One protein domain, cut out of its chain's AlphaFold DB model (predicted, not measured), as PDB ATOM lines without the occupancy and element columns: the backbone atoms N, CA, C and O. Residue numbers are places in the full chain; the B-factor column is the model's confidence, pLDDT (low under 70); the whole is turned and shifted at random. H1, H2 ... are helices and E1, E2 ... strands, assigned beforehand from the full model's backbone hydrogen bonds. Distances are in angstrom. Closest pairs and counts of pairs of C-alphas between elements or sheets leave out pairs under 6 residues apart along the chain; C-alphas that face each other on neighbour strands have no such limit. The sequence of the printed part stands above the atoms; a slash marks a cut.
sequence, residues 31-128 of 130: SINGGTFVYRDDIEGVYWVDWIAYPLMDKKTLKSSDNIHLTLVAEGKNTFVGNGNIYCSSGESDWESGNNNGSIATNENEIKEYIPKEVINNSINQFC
ATOM      1  N   SER A  31      39.311  26.482 -27.125       94.25
ATOM      2  CA  SER A  31      40.694  26.243 -27.529       94.25
ATOM      3  C   SER A  31      41.657  26.857 -26.518       94.25
ATOM      4  O   SER A  31      41.556  28.046 -26.215       94.25
ATOM      5  N   ILE A  32      42.594  26.050 -26.021       92.12
ATOM      6  CA  ILE A  32      43.641  26.458 -25.078       92.12
ATOM      7  C   ILE A  32      44.971  25.949 -25.622       92.12
ATOM      8  O   ILE A  32      45.134  24.745 -25.788       92.12
ATOM      9  N   ASN A  33      45.901  26.853 -25.944       89.25
ATOM     10  CA  ASN A  33      47.252  26.520 -26.426       89.25
ATOM     11  C   ASN A  33      47.297  25.500 -27.589       89.25
ATOM     12  O   ASN A  33      48.227  24.710 -27.704       89.25
ATOM     13  N   GLY A  34      46.289  25.512 -28.469       88.94
ATOM     14  CA  GLY A  34      46.171  24.564 -29.586       88.94
ATOM     15  C   GLY A  34      45.458  23.250 -29.245       88.94
ATOM     16  O   GLY A  34      45.107  22.506 -30.159       88.94
ATOM     17  N   GLY A  35      45.175  22.996 -27.970       94.25
ATOM     18  CA  GLY A  35      44.309  21.925 -27.497       94.25
ATOM     19  C   GLY A  35      42.863  22.380 -27.320       94.25
ATOM     20  O   GLY A  35      42.497  23.521 -27.625       94.25
ATOM     21  N   THR A  36      42.034  21.466 -26.826       95.94
ATOM     22  CA  THR A  36      40.619  21.690 -26.508       95.94
ATOM     23  C   THR A  36      40.381  21.381 -25.041       95.94
ATOM     24  O   THR A  36      40.657  20.270 -24.595       95.94
ATOM     25  N   PHE A  37      39.856  22.341 -24.289       97.44
ATOM     26  CA  PHE A  37      39.453  22.121 -22.907       97.44
ATOM     27  C   PHE A  37      38.286  21.136 -22.840       97.44
ATOM     28  O   PHE A  37      37.261  21.339 -23.500       97.44
ATOM     29  N   VAL A  38      38.431  20.080 -22.042       97.38
ATOM     30  CA  VAL A  38      37.426  19.015 -21.933       97.38
ATOM     31  C   VAL A  38      36.849  18.879 -20.532       97.38
ATOM     32  O   VAL A  38      35.699  18.465 -20.419       97.38
ATOM     33  N   TYR A  39      37.574  19.240 -19.473       97.56
ATOM     34  CA  TYR A  39      37.063  19.111 -18.107       97.56
ATOM     35  C   TYR A  39      37.894  19.917 -17.102       97.56
ATOM     36  O   TYR A  39      39.085  20.115 -17.317       97.56
ATOM     37  N   ARG A  40      37.276  20.333 -15.992       96.12
ATOM     38  CA  ARG A  40      37.965  20.817 -14.792       96.12
ATOM     39  C   ARG A  40      37.586  19.909 -13.635       96.12
ATOM     40  O   ARG A  40      36.401  19.705 -13.396       96.12
ATOM     41  N   ASP A  41      38.592  19.406 -12.938       94.25
ATOM     42  CA  ASP A  41      38.428  18.676 -11.689       94.25
ATOM     43  C   ASP A  41      38.756  19.601 -10.513       94.25
ATOM     44  O   ASP A  41      39.876  20.109 -10.421       94.25
ATOM     45  N   ASP A  42      37.780  19.861  -9.645       91.75
ATOM     46  CA  ASP A  42      37.951  20.730  -8.479       91.75
ATOM     47  C   ASP A  42      38.558  19.938  -7.314       91.75
ATOM     48  O   ASP A  42      37.998  18.955  -6.830       91.75
ATOM     49  N   ILE A  43      39.698  20.405  -6.809       88.56
ATOM     50  CA  ILE A  43      40.455  19.769  -5.731       88.56
ATOM     51  C   ILE A  43      40.398  20.664  -4.495       88.56
ATOM     52  O   ILE A  43      40.846  21.810  -4.503       88.56
ATOM     53  N   GLU A  44      39.849  20.130  -3.403       86.94
ATOM     54  CA  GLU A  44      39.796  20.809  -2.095       86.94
ATOM     55  C   GLU A  44      39.092  22.186  -2.130       86.94
ATOM     56  O   GLU A  44      39.286  23.018  -1.247       86.94
ATOM     57  N   GLY A  45      38.273  22.451  -3.156       82.06
ATOM     58  CA  GLY A  45      37.484  23.681  -3.307       82.06
ATOM     59  C   GLY A  45      38.284  24.958  -3.592       82.06
ATOM     60  O   GLY A  45      37.689  26.027  -3.712       82.06
ATOM     61  N   VAL A  46      39.613  24.874  -3.691       85.38
ATOM     62  CA  VAL A  46      40.501  26.023  -3.967       85.38
ATOM     63  C   VAL A  46      41.522  25.742  -5.063       85.38
ATOM     64  O   VAL A  46      42.053  26.679  -5.658       85.38
ATOM     65  N   TYR A  47      41.801  24.470  -5.328       89.56
ATOM     66  CA  TYR A  47      42.667  24.025  -6.403       89.56
ATOM     67  C   TYR A  47      41.834  23.385  -7.501       89.56
ATOM     68  O   TYR A  47      40.702  22.965  -7.282       89.56
ATOM     69  N   TRP A  48      42.414  23.281  -8.687       93.12
ATOM     70  CA  TRP A  48      41.800  22.547  -9.776       93.12
ATOM     71  C   TRP A  48      42.853  21.916 -10.675       93.12
ATOM     72  O   TRP A  48      44.048  22.239 -10.609       93.12
ATOM     73  N   VAL A  49      42.374  21.002 -11.507       94.94
ATOM     74  CA  VAL A  49      43.108  20.405 -12.613       94.94
ATOM     75  C   VAL A  49      42.281  20.582 -13.876       94.94
ATOM     76  O   VAL A  49      41.174  20.059 -13.985       94.94
ATOM     77  N   ASP A  50      42.821  21.333 -14.825       96.56
ATOM     78  CA  ASP A  50      42.237  21.519 -16.145       96.56
ATOM     79  C   ASP A  50      42.740  20.429 -17.084       96.56
ATOM     80  O   ASP A  50      43.940  20.230 -17.249       96.56
ATOM     81  N   TRP A  51      41.809  19.736 -17.725       97.62
ATOM     82  CA  TRP A  51      42.085  18.696 -18.699       97.62
ATOM     83  C   TRP A  51      41.910  19.238 -20.110       97.62
ATOM     84  O   TRP A  51      40.853  19.766 -20.480       97.62
ATOM     85  N   ILE A  52      42.955  19.078 -20.912       97.88
ATOM     86  CA  ILE A  52      43.055  19.579 -22.275       97.88
ATOM     87  C   ILE A  52      43.400  18.408 -23.190       97.88
ATOM     88  O   ILE A  52      44.370  17.686 -22.971       97.88
ATOM     89  N   ALA A  53      42.603  18.232 -24.238       97.12
ATOM     90  CA  ALA A  53      42.798  17.198 -25.236       97.12
ATOM     91  C   ALA A  53      43.382  17.781 -26.529       97.12
ATOM     92  O   ALA A  53      42.870  18.760 -27.084       97.12
ATOM     93  N   TYR A  54      44.430  17.137 -27.026       96.31
ATOM     94  CA  TYR A  54      45.127  17.470 -28.260       96.31
ATOM     95  C   TYR A  54      44.954  16.308 -29.237       96.31
ATOM     96  O   TYR A  54      45.689  15.324 -29.151       96.31
ATOM     97  N   PRO A  55      43.972  16.363 -30.152       91.94
ATOM     98  CA  PRO A  55      43.825  15.313 -31.142       91.94
ATOM     99  C   PRO A  55      45.047  15.283 -32.063       91.94
ATOM    100  O   PRO A  55      45.446  16.300 -32.628       91.94
ATOM    101  N   LEU A  56      45.608  14.093 -32.244       88.75
ATOM    102  CA  LEU A  56      46.781  13.828 -33.082       88.75
ATOM    103  C   LEU A  56      46.392  13.482 -34.528       88.75
ATOM    104  O   LEU A  56      47.207  13.019 -35.323       88.75
ATOM    105  N   MET A  57      45.130  13.725 -34.878       82.25
ATOM    106  CA  MET A  57      44.575  13.551 -36.212       82.25
ATOM    107  C   MET A  57      44.069  14.882 -36.755       82.25
ATOM    108  O   MET A  57      43.611  15.755 -36.014       82.25
ATOM    109  N   ASP A  58      44.100  15.030 -38.077       79.31
ATOM    110  CA  ASP A  58      43.521  16.203 -38.714       79.31
ATOM    111  C   ASP A  58      41.982  16.236 -38.567       79.31
ATOM    112  O   ASP A  58      41.308  15.214 -38.413       79.31
ATOM    113  N   LYS A  59      41.395  17.437 -38.661       71.62
ATOM    114  CA  LYS A  59      39.945  17.653 -38.484       71.62
ATOM    115  C   LYS A  59      39.057  16.919 -39.495       71.62
ATOM    116  O   LYS A  59      37.875  16.724 -39.212       71.62
ATOM    117  N   LYS A  60      39.562  16.582 -40.685       72.50
ATOM    118  CA  LYS A  60      38.790  15.839 -41.694       72.50
ATOM    119  C   LYS A  60      38.753  14.356 -41.330       72.50
ATOM    120  O   LYS A  60      37.679  13.767 -41.402       72.50
ATOM    121  N   THR A  61      39.876  13.819 -40.869       73.62
ATOM    122  CA  THR A  61      40.052  12.430 -40.439       73.62
ATOM    123  C   THR A  61      39.324  12.145 -39.126       73.62
ATOM    124  O   THR A  61      38.587  11.166 -39.053       73.62
ATOM    125  N   LEU A  62      39.396  13.052 -38.138       70.62
ATOM    126  CA  LEU A  62      38.615  12.970 -36.888       70.62
ATOM    127  C   LEU A  62      37.125  12.761 -37.153       70.62
ATOM    128  O   LEU A  62      36.454  11.968 -36.507       70.62
ATOM    129  N   LYS A  63      36.606  13.463 -38.162       63.97
ATOM    130  CA  LYS A  63      35.203  13.387 -38.540       63.97
ATOM    131  C   LYS A  63      34.819  12.037 -39.144       63.97
ATOM    132  O   LYS A  63      33.636  11.749 -39.202       63.97
ATOM    133  N   SER A  64      35.727  11.248 -39.692       66.00
ATOM    134  CA  SER A  64      35.399   9.956 -40.318       66.00
ATOM    135  C   SER A  64      35.849   8.750 -39.502       66.00
ATOM    136  O   SER A  64      35.632   7.632 -39.949       66.00
ATOM    137  N   SER A  65      36.501   8.977 -38.364       74.88
ATOM    138  CA  SER A  65      37.127   7.925 -37.576       74.88
ATOM    139  C   SER A  65      36.194   7.414 -36.478       74.88
ATOM    140  O   SER A  65      35.533   8.210 -35.810       74.88
ATOM    141  N   ASP A  66      36.188   6.097 -36.266       85.12
ATOM    142  CA  ASP A  66      35.491   5.444 -35.147       85.12
ATOM    143  C   ASP A  66      36.290   5.522 -33.835       85.12
ATOM    144  O   ASP A  66      35.800   5.154 -32.766       85.12
ATOM    145  N   ASN A  67      37.525   6.015 -33.898       89.56
ATOM    146  CA  ASN A  67      38.383   6.273 -32.753       89.56
ATOM    147  C   ASN A  67      39.109   7.620 -32.878       89.56
ATOM    148  O   ASN A  67      39.316   8.141 -33.975       89.56
ATOM    149  N   ILE A  68      39.520   8.180 -31.744       91.19
ATOM    150  CA  ILE A  68      40.271   9.431 -31.644       91.19
ATOM    151  C   ILE A  68      41.636   9.144 -31.031       91.19
ATOM    152  O   ILE A  68      41.699   8.810 -29.852       91.19
ATOM    153  N   HIS A  69      42.709   9.336 -31.798       92.88
ATOM    154  CA  HIS A  69      44.068   9.377 -31.264       92.88
ATOM    155  C   HIS A  69      44.353  10.776 -30.717       92.88
ATOM    156  O   HIS A  69      44.162  11.772 -31.430       92.88
ATOM    157  N   LEU A  70      44.768  10.876 -29.457       94.81
ATOM    158  CA  LEU A  70      44.987  12.155 -28.792       94.81
ATOM    159  C   LEU A  70      46.067  12.088 -27.709       94.81
ATOM    160  O   LEU A  70      46.358  11.033 -27.147       94.81
ATOM    161  N   THR A  71      46.604  13.260 -27.386       96.88
ATOM    162  CA  THR A  71      47.317  13.515 -26.136       96.88
ATOM    163  C   THR A  71      46.353  14.183 -25.156       96.88
ATOM    164  O   THR A  71      45.746  15.204 -25.487       96.88
ATOM    165  N   LEU A  72      46.207  13.639 -23.951       97.12
ATOM    166  CA  LEU A  72      45.588  14.328 -22.819       97.12
ATOM    167  C   LEU A  72      46.663  14.988 -21.975       97.12
ATOM    168  O   LEU A  72      47.662  14.360 -21.635       97.12
ATOM    169  N   VAL A  73      46.409  16.230 -21.591       97.31
ATOM    170  CA  VAL A  73      47.217  16.970 -20.630       97.31
ATOM    171  C   VAL A  73      46.315  17.407 -19.490       97.31
ATOM    172  O   VAL A  73      45.230  17.930 -19.731       97.31
ATOM    173  N   ALA A  74      46.768  17.198 -18.261       96.56
ATOM    174  CA  ALA A  74      46.173  17.774 -17.071       96.56
ATOM    175  C   ALA A  74      47.121  18.848 -16.522       96.56
ATOM    176  O   ALA A  74      48.302  18.573 -16.296       96.56
ATOM    177  N   GLU A  75      46.617  20.067 -16.345       93.44
ATOM    178  CA  GLU A  75      47.364  21.234 -15.873       93.44
ATOM    179  C   GLU A  75      46.757  21.763 -14.570       93.44
ATOM    180  O   GLU A  75      45.540  21.795 -14.411       93.44
ATOM    181  N   GLY A  76      47.588  22.223 -13.633       91.12
ATOM    182  CA  GLY A  76      47.130  22.783 -12.360       91.12
ATOM    183  C   GLY A  76      47.803  22.116 -11.168       91.12
ATOM    184  O   GLY A  76      49.029  22.027 -11.113       91.12
ATOM    185  N   LYS A  77      47.007  21.687 -10.182       89.19
ATOM    186  CA  LYS A  77      47.520  21.100  -8.932       89.19
ATOM    187  C   LYS A  77      48.247  19.772  -9.142       89.19
ATOM    188  O   LYS A  77      49.277  19.548  -8.511       89.19
ATOM    189  N   ASN A  78      47.698  18.925 -10.007       88.00
ATOM    190  CA  ASN A  78      48.326  17.705 -10.494       88.00
ATOM    191  C   ASN A  78      48.627  17.876 -11.980       88.00
ATOM    192  O   ASN A  78      47.898  18.567 -12.693       88.00
ATOM    193  N   THR A  79      49.697  17.233 -12.427       93.31
ATOM    194  CA  THR A  79      50.113  17.231 -13.824       93.31
ATOM    195  C   THR A  79      50.018  15.828 -14.377       93.31
ATOM    196  O   THR A  79      50.491  14.874 -13.762       93.31
ATOM    197  N   PHE A  80      49.420  15.710 -15.554       95.69
ATOM    198  CA  PHE A  80      49.369  14.455 -16.281       95.69
ATOM    199  C   PHE A  80      49.615  14.709 -17.760       95.69
ATOM    200  O   PHE A  80      49.152  15.709 -18.301       95.69
ATOM    201  N   VAL A  81      50.325  13.799 -18.417       96.56
ATOM    202  CA  VAL A  81      50.412  13.744 -19.876       96.56
ATOM    203  C   VAL A  81      50.252  12.296 -20.299       96.56
ATOM    204  O   VAL A  81      51.035  11.448 -19.875       96.56
ATOM    205  N   GLY A  82      49.268  12.006 -21.141       95.56
ATOM    206  CA  GLY A  82      49.032  10.659 -21.648       95.56
ATOM    207  C   GLY A  82      48.705  10.657 -23.128       95.56
ATOM    208  O   GLY A  82      48.055  11.576 -23.619       95.56
ATOM    209  N   ASN A  83      49.149   9.623 -23.834       95.12
ATOM    210  CA  ASN A  83      48.845   9.419 -25.248       95.12
ATOM    211  C   ASN A  83      48.032   8.142 -25.398       95.12
ATOM    212  O   ASN A  83      48.375   7.114 -24.806       95.12
ATOM    213  N   GLY A  84      46.962   8.212 -26.176       94.25
ATOM    214  CA  GLY A  84      46.072   7.079 -26.333       94.25
ATOM    215  C   GLY A  84      44.996   7.285 -27.380       94.25
ATOM    216  O   GLY A  84      44.938   8.292 -28.088       94.25
ATOM    217  N   ASN A  85      44.132   6.284 -27.452       93.81
ATOM    218  CA  ASN A  85      42.976   6.213 -28.315       93.81
ATOM    219  C   ASN A  85      41.696   6.187 -27.481       93.81
ATOM    220  O   ASN A  85      41.619   5.503 -26.464       93.81
ATOM    221  N   ILE A  86      40.661   6.883 -27.945       93.88
ATOM    222  CA  ILE A  86      39.294   6.748 -27.432       93.88
ATOM    223  C   ILE A  86      38.412   6.205 -28.551       93.88
ATOM    224  O   ILE A  86      38.367   6.789 -29.631       93.88
ATOM    225  N   TYR A  87      37.696   5.114 -28.303       92.88
ATOM    226  CA  TYR A  87      36.767   4.508 -29.251       92.88
ATOM    227  C   TYR A  87      35.391   5.165 -29.116       92.88
ATOM    228  O   TYR A  87      34.727   5.058 -28.088       92.88
ATOM    229  N   CYS A  88      34.949   5.857 -30.167       90.38
ATOM    230  CA  CYS A  88      33.749   6.693 -30.151       90.38
ATOM    231  C   CYS A  88      32.456   5.911 -29.893       90.38
ATOM    232  O   CYS A  88      31.517   6.447 -29.310       90.38
ATOM    233  N   SER A  89      32.394   4.657 -30.345       87.38
ATOM    234  CA  SER A  89      31.196   3.818 -30.269       87.38
ATOM    235  C   SER A  89      31.015   3.139 -28.910       87.38
ATOM    236  O   SER A  89      29.885   3.028 -28.438       87.38
ATOM    237  N   SER A  90      32.104   2.693 -28.276       90.06
ATOM    238  CA  SER A  90      32.066   2.003 -26.980       90.06
ATOM    239  C   SER A  90      32.313   2.933 -25.792       90.06
ATOM    240  O   SER A  90      31.923   2.611 -24.671       90.06
ATOM    241  N   GLY A  91      32.964   4.078 -26.017       87.88
ATOM    242  CA  GLY A  91      33.483   4.934 -24.952       87.88
ATOM    243  C   GLY A  91      34.697   4.341 -24.231       87.88
ATOM    244  O   GLY A  91      35.166   4.911 -23.244       87.88
ATOM    245  N   GLU A  92      35.212   3.208 -24.708       92.00
ATOM    246  CA  GLU A  92      36.449   2.631 -24.201       92.00
ATOM    247  C   GLU A  92      37.645   3.483 -24.629       92.00
ATOM    248  O   GLU A  92      37.611   4.209 -25.625       92.00
ATOM    249  N   SER A  93      38.724   3.385 -23.863       92.88
ATOM    250  CA  SER A  93      39.997   4.018 -24.187       92.88
ATOM    251  C   SER A  93      41.126   3.016 -24.049       92.88
ATOM    252  O   SER A  93      41.012   2.076 -23.264       92.88
ATOM    253  N   ASP A  94      42.183   3.237 -24.813       93.56
ATOM    254  CA  ASP A  94      43.427   2.479 -24.785       93.56
ATOM    255  C   ASP A  94      44.588   3.472 -24.701       93.56
ATOM    256  O   ASP A  94      44.637   4.437 -25.466       93.56
ATOM    257  N   TRP A  95      45.480   3.287 -23.735       93.62
ATOM    258  CA  TRP A  95      46.524   4.247 -23.388       93.62
ATOM    259  C   TRP A  95      47.899   3.633 -23.596       93.62
ATOM    260  O   TRP A  95      48.284   2.685 -22.919       93.62
ATOM    261  N   GLU A  96      48.667   4.235 -24.499       91.56
ATOM    262  CA  GLU A  96      50.016   3.787 -24.850       91.56
ATOM    263  C   GLU A  96      51.049   4.246 -23.815       91.56
ATOM    264  O   GLU A  96      52.069   3.596 -23.591       91.56
ATOM    265  N   SER A  97      50.810   5.407 -23.202       92.25
ATOM    266  CA  SER A  97      51.690   5.983 -22.188       92.25
ATOM    267  C   SER A  97      50.945   6.975 -21.305       92.25
ATOM    268  O   SER A  97      50.049   7.680 -21.770       92.25
ATOM    269  N   GLY A  98      51.357   7.061 -20.041       93.06
ATOM    270  CA  GLY A  98      50.925   8.093 -19.109       93.06
ATOM    271  C   GLY A  98      52.078   8.522 -18.211       93.06
ATOM    272  O   GLY A  98      52.882   7.707 -17.768       93.06
ATOM    273  N   ASN A  99      52.171   9.813 -17.937       93.75
ATOM    274  CA  ASN A  99      53.066  10.372 -16.939       93.75
ATOM    275  C   ASN A  99      52.227  11.195 -15.971       93.75
ATOM    276  O   ASN A  99      51.592  12.152 -16.399       93.75
ATOM    277  N   ASN A 100      52.229  10.825 -14.695       90.50
ATOM    278  CA  ASN A 100      51.546  11.554 -13.634       90.50
ATOM    279  C   ASN A 100      52.587  12.118 -12.659       90.50
ATOM    280  O   ASN A 100      53.288  11.357 -11.991       90.50
ATOM    281  N   ASN A 101      52.708  13.445 -12.578       88.56
ATOM    282  CA  ASN A 101      53.649  14.141 -11.690       88.56
ATOM    283  C   ASN A 101      55.108  13.634 -11.776       88.56
ATOM    284  O   ASN A 101      55.827  13.602 -10.777       88.56
ATOM    285  N   GLY A 102      55.557  13.233 -12.967       85.62
ATOM    286  CA  GLY A 102      56.905  12.714 -13.218       85.62
ATOM    287  C   GLY A 102      57.030  11.188 -13.133       85.62
ATOM    288  O   GLY A 102      58.035  10.652 -13.603       85.62
ATOM    289  N   SER A 103      56.026  10.484 -12.606       87.81
ATOM    290  CA  SER A 103      55.981   9.020 -12.587       87.81
ATOM    291  C   SER A 103      55.400   8.487 -13.891       87.81
ATOM    292  O   SER A 103      54.265   8.792 -14.252       87.81
ATOM    293  N   ILE A 104      56.184   7.674 -14.596       88.12
ATOM    294  CA  ILE A 104      55.774   7.042 -15.852       88.12
ATOM    295  C   ILE A 104      54.986   5.772 -15.529       88.12
ATOM    296  O   ILE A 104      55.543   4.827 -14.972       88.12
ATOM    297  N   ALA A 105      53.721   5.747 -15.932       84.12
ATOM    298  CA  ALA A 105      52.890   4.557 -15.965       84.12
ATOM    299  C   ALA A 105      52.913   3.977 -17.386       84.12
ATOM    300  O   ALA A 105      52.639   4.669 -18.370       84.12
ATOM    301  N   THR A 106      53.261   2.697 -17.497       78.25
ATOM    302  CA  THR A 106      53.220   1.934 -18.757       78.25
ATOM    303  C   THR A 106      52.099   0.895 -18.769       78.25
ATOM    304  O   THR A 106      51.886   0.233 -19.780       78.25
ATOM    305  N   ASN A 107      51.387   0.735 -17.649       88.12
ATOM    306  CA  ASN A 107      50.229  -0.138 -17.538       88.12
ATOM    307  C   ASN A 107      48.952   0.656 -17.835       88.12
ATOM    308  O   ASN A 107      48.637   1.616 -17.138       88.12
ATOM    309  N   GLU A 108      48.197   0.222 -18.837       87.31
ATOM    310  CA  GLU A 108      46.955   0.866 -19.270       87.31
ATOM    311  C   GLU A 108      45.922   1.028 -18.139       87.31
ATOM    312  O   GLU A 108      45.291   2.078 -18.021       87.31
ATOM    313  N   ASN A 109      45.759   0.015 -17.279       88.81
ATOM    314  CA  ASN A 109      44.786   0.066 -16.186       88.81
ATOM    315  C   ASN A 109      45.170   1.123 -15.151       88.81
ATOM    316  O   ASN A 109      44.306   1.860 -14.691       88.81
ATOM    317  N   GLU A 110      46.462   1.236 -14.843       90.12
ATOM    318  CA  GLU A 110      46.971   2.280 -13.953       90.12
ATOM    319  C   GLU A 110      46.750   3.673 -14.561       90.12
ATOM    320  O   GLU A 110      46.293   4.586 -13.882       90.12
ATOM    321  N   ILE A 111      47.001   3.835 -15.867       91.69
ATOM    322  CA  ILE A 111      46.788   5.117 -16.555       91.69
ATOM    323  C   ILE A 111      45.314   5.538 -16.482       91.69
ATOM    324  O   ILE A 111      45.019   6.700 -16.200       91.69
ATOM    325  N   LYS A 112      44.385   4.599 -16.699       91.44
ATOM    326  CA  LYS A 112      42.937   4.857 -16.641       91.44
ATOM    327  C   LYS A 112      42.469   5.339 -15.270       91.44
ATOM    328  O   LYS A 112      41.515   6.107 -15.213       91.44
ATOM    329  N   GLU A 113      43.123   4.927 -14.185       91.25
ATOM    330  CA  GLU A 113      42.780   5.385 -12.834       91.25
ATOM    331  C   GLU A 113      43.070   6.879 -12.624       91.25
ATOM    332  O   GLU A 113      42.404   7.521 -11.813       91.25
ATOM    333  N   TYR A 114      44.009   7.457 -13.379       91.94
ATOM    334  CA  TYR A 114      44.329   8.884 -13.298       91.94
ATOM    335  C   TYR A 114      43.371   9.779 -14.089       91.94
ATOM    336  O   TYR A 114      43.368  10.990 -13.872       91.94
ATOM    337  N   ILE A 115      42.590   9.219 -15.017       94.38
ATOM    338  CA  ILE A 115      41.795   9.991 -15.976       94.38
ATOM    339  C   ILE A 115      40.313   9.938 -15.576       94.38
ATOM    340  O   ILE A 115      39.687   8.879 -15.680       94.38
ATOM    341  N   PRO A 116      39.703  11.067 -15.166       95.44
ATOM    342  CA  PRO A 116      38.282  11.118 -14.852       95.44
ATOM    343  C   PRO A 116      37.413  10.688 -16.037       95.44
ATOM    344  O   PRO A 116      37.699  10.996 -17.198       95.44
ATOM    345  N   LYS A 117      36.290  10.026 -15.754       95.12
ATOM    346  CA  LYS A 117      35.358   9.562 -16.798       95.12
ATOM    347  C   LYS A 117      34.801  10.726 -17.619       95.12
ATOM    348  O   LYS A 117      34.555  10.591 -18.815       95.12
ATOM    349  N   GLU A 118      34.632  11.879 -16.988       96.38
ATOM    350  CA  GLU A 118      34.172  13.128 -17.582       96.38
ATOM    351  C   GLU A 118      35.116  13.608 -18.688       96.38
ATOM    352  O   GLU A 118      34.648  14.083 -19.721       96.38
ATOM    353  N   VAL A 119      36.430  13.416 -18.526       96.75
ATOM    354  CA  VAL A 119      37.437  13.756 -19.542       96.75
ATOM    355  C   VAL A 119      37.218  12.934 -20.807       96.75
ATOM    356  O   VAL A 119      37.208  13.489 -21.909       96.75
ATOM    357  N   ILE A 120      36.976  11.628 -20.657       95.81
ATOM    358  CA  ILE A 120      36.703  10.716 -21.773       95.81
ATOM    359  C   ILE A 120      35.389  11.098 -22.460       95.81
ATOM    360  O   ILE A 120      35.366  11.340 -23.667       95.81
ATOM    361  N   ASN A 121      34.312  11.245 -21.688       95.19
ATOM    362  CA  ASN A 121      32.987  11.578 -22.211       95.19
ATOM    363  C   ASN A 121      32.971  12.923 -22.944       95.19
ATOM    364  O   ASN A 121      32.385  13.051 -24.022       95.19
ATOM    365  N   ASN A 122      33.629  13.939 -22.388       95.88
ATOM    366  CA  ASN A 122      33.692  15.251 -23.018       95.88
ATOM    367  C   ASN A 122      34.586  15.237 -24.255       95.88
ATOM    368  O   ASN A 122      34.220  15.859 -25.248       95.88
ATOM    369  N   SER A 123      35.684  14.474 -24.255       94.88
ATOM    370  CA  SER A 123      36.505  14.271 -25.456       94.88
ATOM    371  C   SER A 123      35.696  13.623 -26.585       94.88
ATOM    372  O   SER A 123      35.706  14.124 -27.708       94.88
ATOM    373  N   ILE A 124      34.909  12.583 -26.285       93.38
ATOM    374  CA  ILE A 124      33.985  11.961 -27.248       93.38
ATOM    375  C   ILE A 124      33.011  13.006 -27.795       93.38
ATOM    376  O   ILE A 124      32.892  13.167 -29.006       93.38
ATOM    377  N   ASN A 125      32.371  13.782 -26.917       92.19
ATOM    378  CA  ASN A 125      31.420  14.818 -27.324       92.19
ATOM    379  C   ASN A 125      32.042  15.925 -28.192       92.19
ATOM    380  O   ASN A 125      31.328  16.521 -29.000       92.19
ATOM    381  N   GLN A 126      33.331  16.230 -28.009       91.62
ATOM    382  CA  GLN A 126      34.027  17.260 -28.785       91.62
ATOM    383  C   GLN A 126      34.548  16.755 -30.131       91.62
ATOM    384  O   GLN A 126      34.575  17.521 -31.097       91.62
ATOM    385  N   PHE A 127      34.984  15.498 -30.208       90.44
ATOM    386  CA  PHE A 127      35.767  15.025 -31.349       90.44
ATOM    387  C   PHE A 127      35.101  13.915 -32.161       90.44
ATOM    388  O   PHE A 127      35.375  13.823 -33.358       90.44
ATOM    389  N   CYS A 128      34.219  13.106 -31.569       87.88
ATOM    390  CA  CYS A 128      33.483  12.089 -32.313       87.88
ATOM    391  C   CYS A 128      32.374  12.744 -33.142       87.88
ATOM    392  O   CYS A 128      31.687  13.666 -32.692       87.88
TER     393      CYS A 128
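AT A GLANCE: This is residues 31 to 128 of the 130 residues of an uncharacterized protein of Thiothrix sp. Ku-5 (UniProt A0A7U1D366). A single twisted sheet of six strands curls round the helix H3, and the shorter H2 packs on the same face, over E5; the opposite face is bare. The tiny H1 sits beyond one end of the sheet, in the link from E2 to E3. The printed part has 98 residues, with the named elements in the order E1 E2 H1 E3 E4 E5 E6 H2 H3; the sheet's order is E1 - E2 - E3 - E4 - E5 - E6, all antiparallel, and the class is mixed, helices and strands. The whole is compact, with a radius of gyration of the C-alphas of 12.9 A and spans of 39 by 29 by 22 A.

IN THESE COORDINATES: Find C-alpha 35 at (44.309, 21.925, -27.497); from there E1 runs 22.2 A to residue 43, bending by 59 degrees at residue 38. E2 covers residues 47 to 55, 26.3 A, and H1 residues 59 to 62. At C-alpha 67, (38.383, 6.273, -32.753), begins E3, which runs 27.7 A to residue 76. E4, residues 80 to 87, is 20.6 A long and bends by 62 degrees at residue 83; E5, residues 93 to 100, is 17.4 A long and bends by 82 degrees at residue 96. E6 is residues 103 to 105, H2 residues 108 to 114. H3 runs 15.5 A from residue 117 to C-alpha 127 at (35.767, 15.025, -31.349).

HOW THE PARTS SIT: Begin at the edge strand E1, a hairpin with E2: look for N 41 and O 49, 2.9 A apart. E2 and E3 are antiparallel at 153 degrees, with N 52 and O 73 at 2.8 A. E3 to E6 form a meander, each strand the antiparallel neighbour of the one before: check N 72 and O 82, 2.8 A, N 99 and O 81, 2.8 A, and N 105 and O 98, 2.8 A. H2 and H3 are on one face of the sheet, giving two layers, a sheet and its helices. The closest C-alphas of E1 and H3, Val 38 and Asn 122, are 5.4 A apart; those of E5 and H2, Trp 95 and Glu 108, 5.3 A. H2 and H3 are apart. H1 only grazes the sheet, with residues 61 to 62. Every O i to N i+4 pair is within hydrogen-bond range in H3, 2 of 3 in H2; H1 is too short for one.

THE WHOLE: The C-alphas farthest apart, Val 46 and Ser 64, are 40.1 A apart. The printed part has no cut, and its links between named elements are tight. Its mean pLDDT is 90.4; look for low confidence, under 70, at residues 63 to 64.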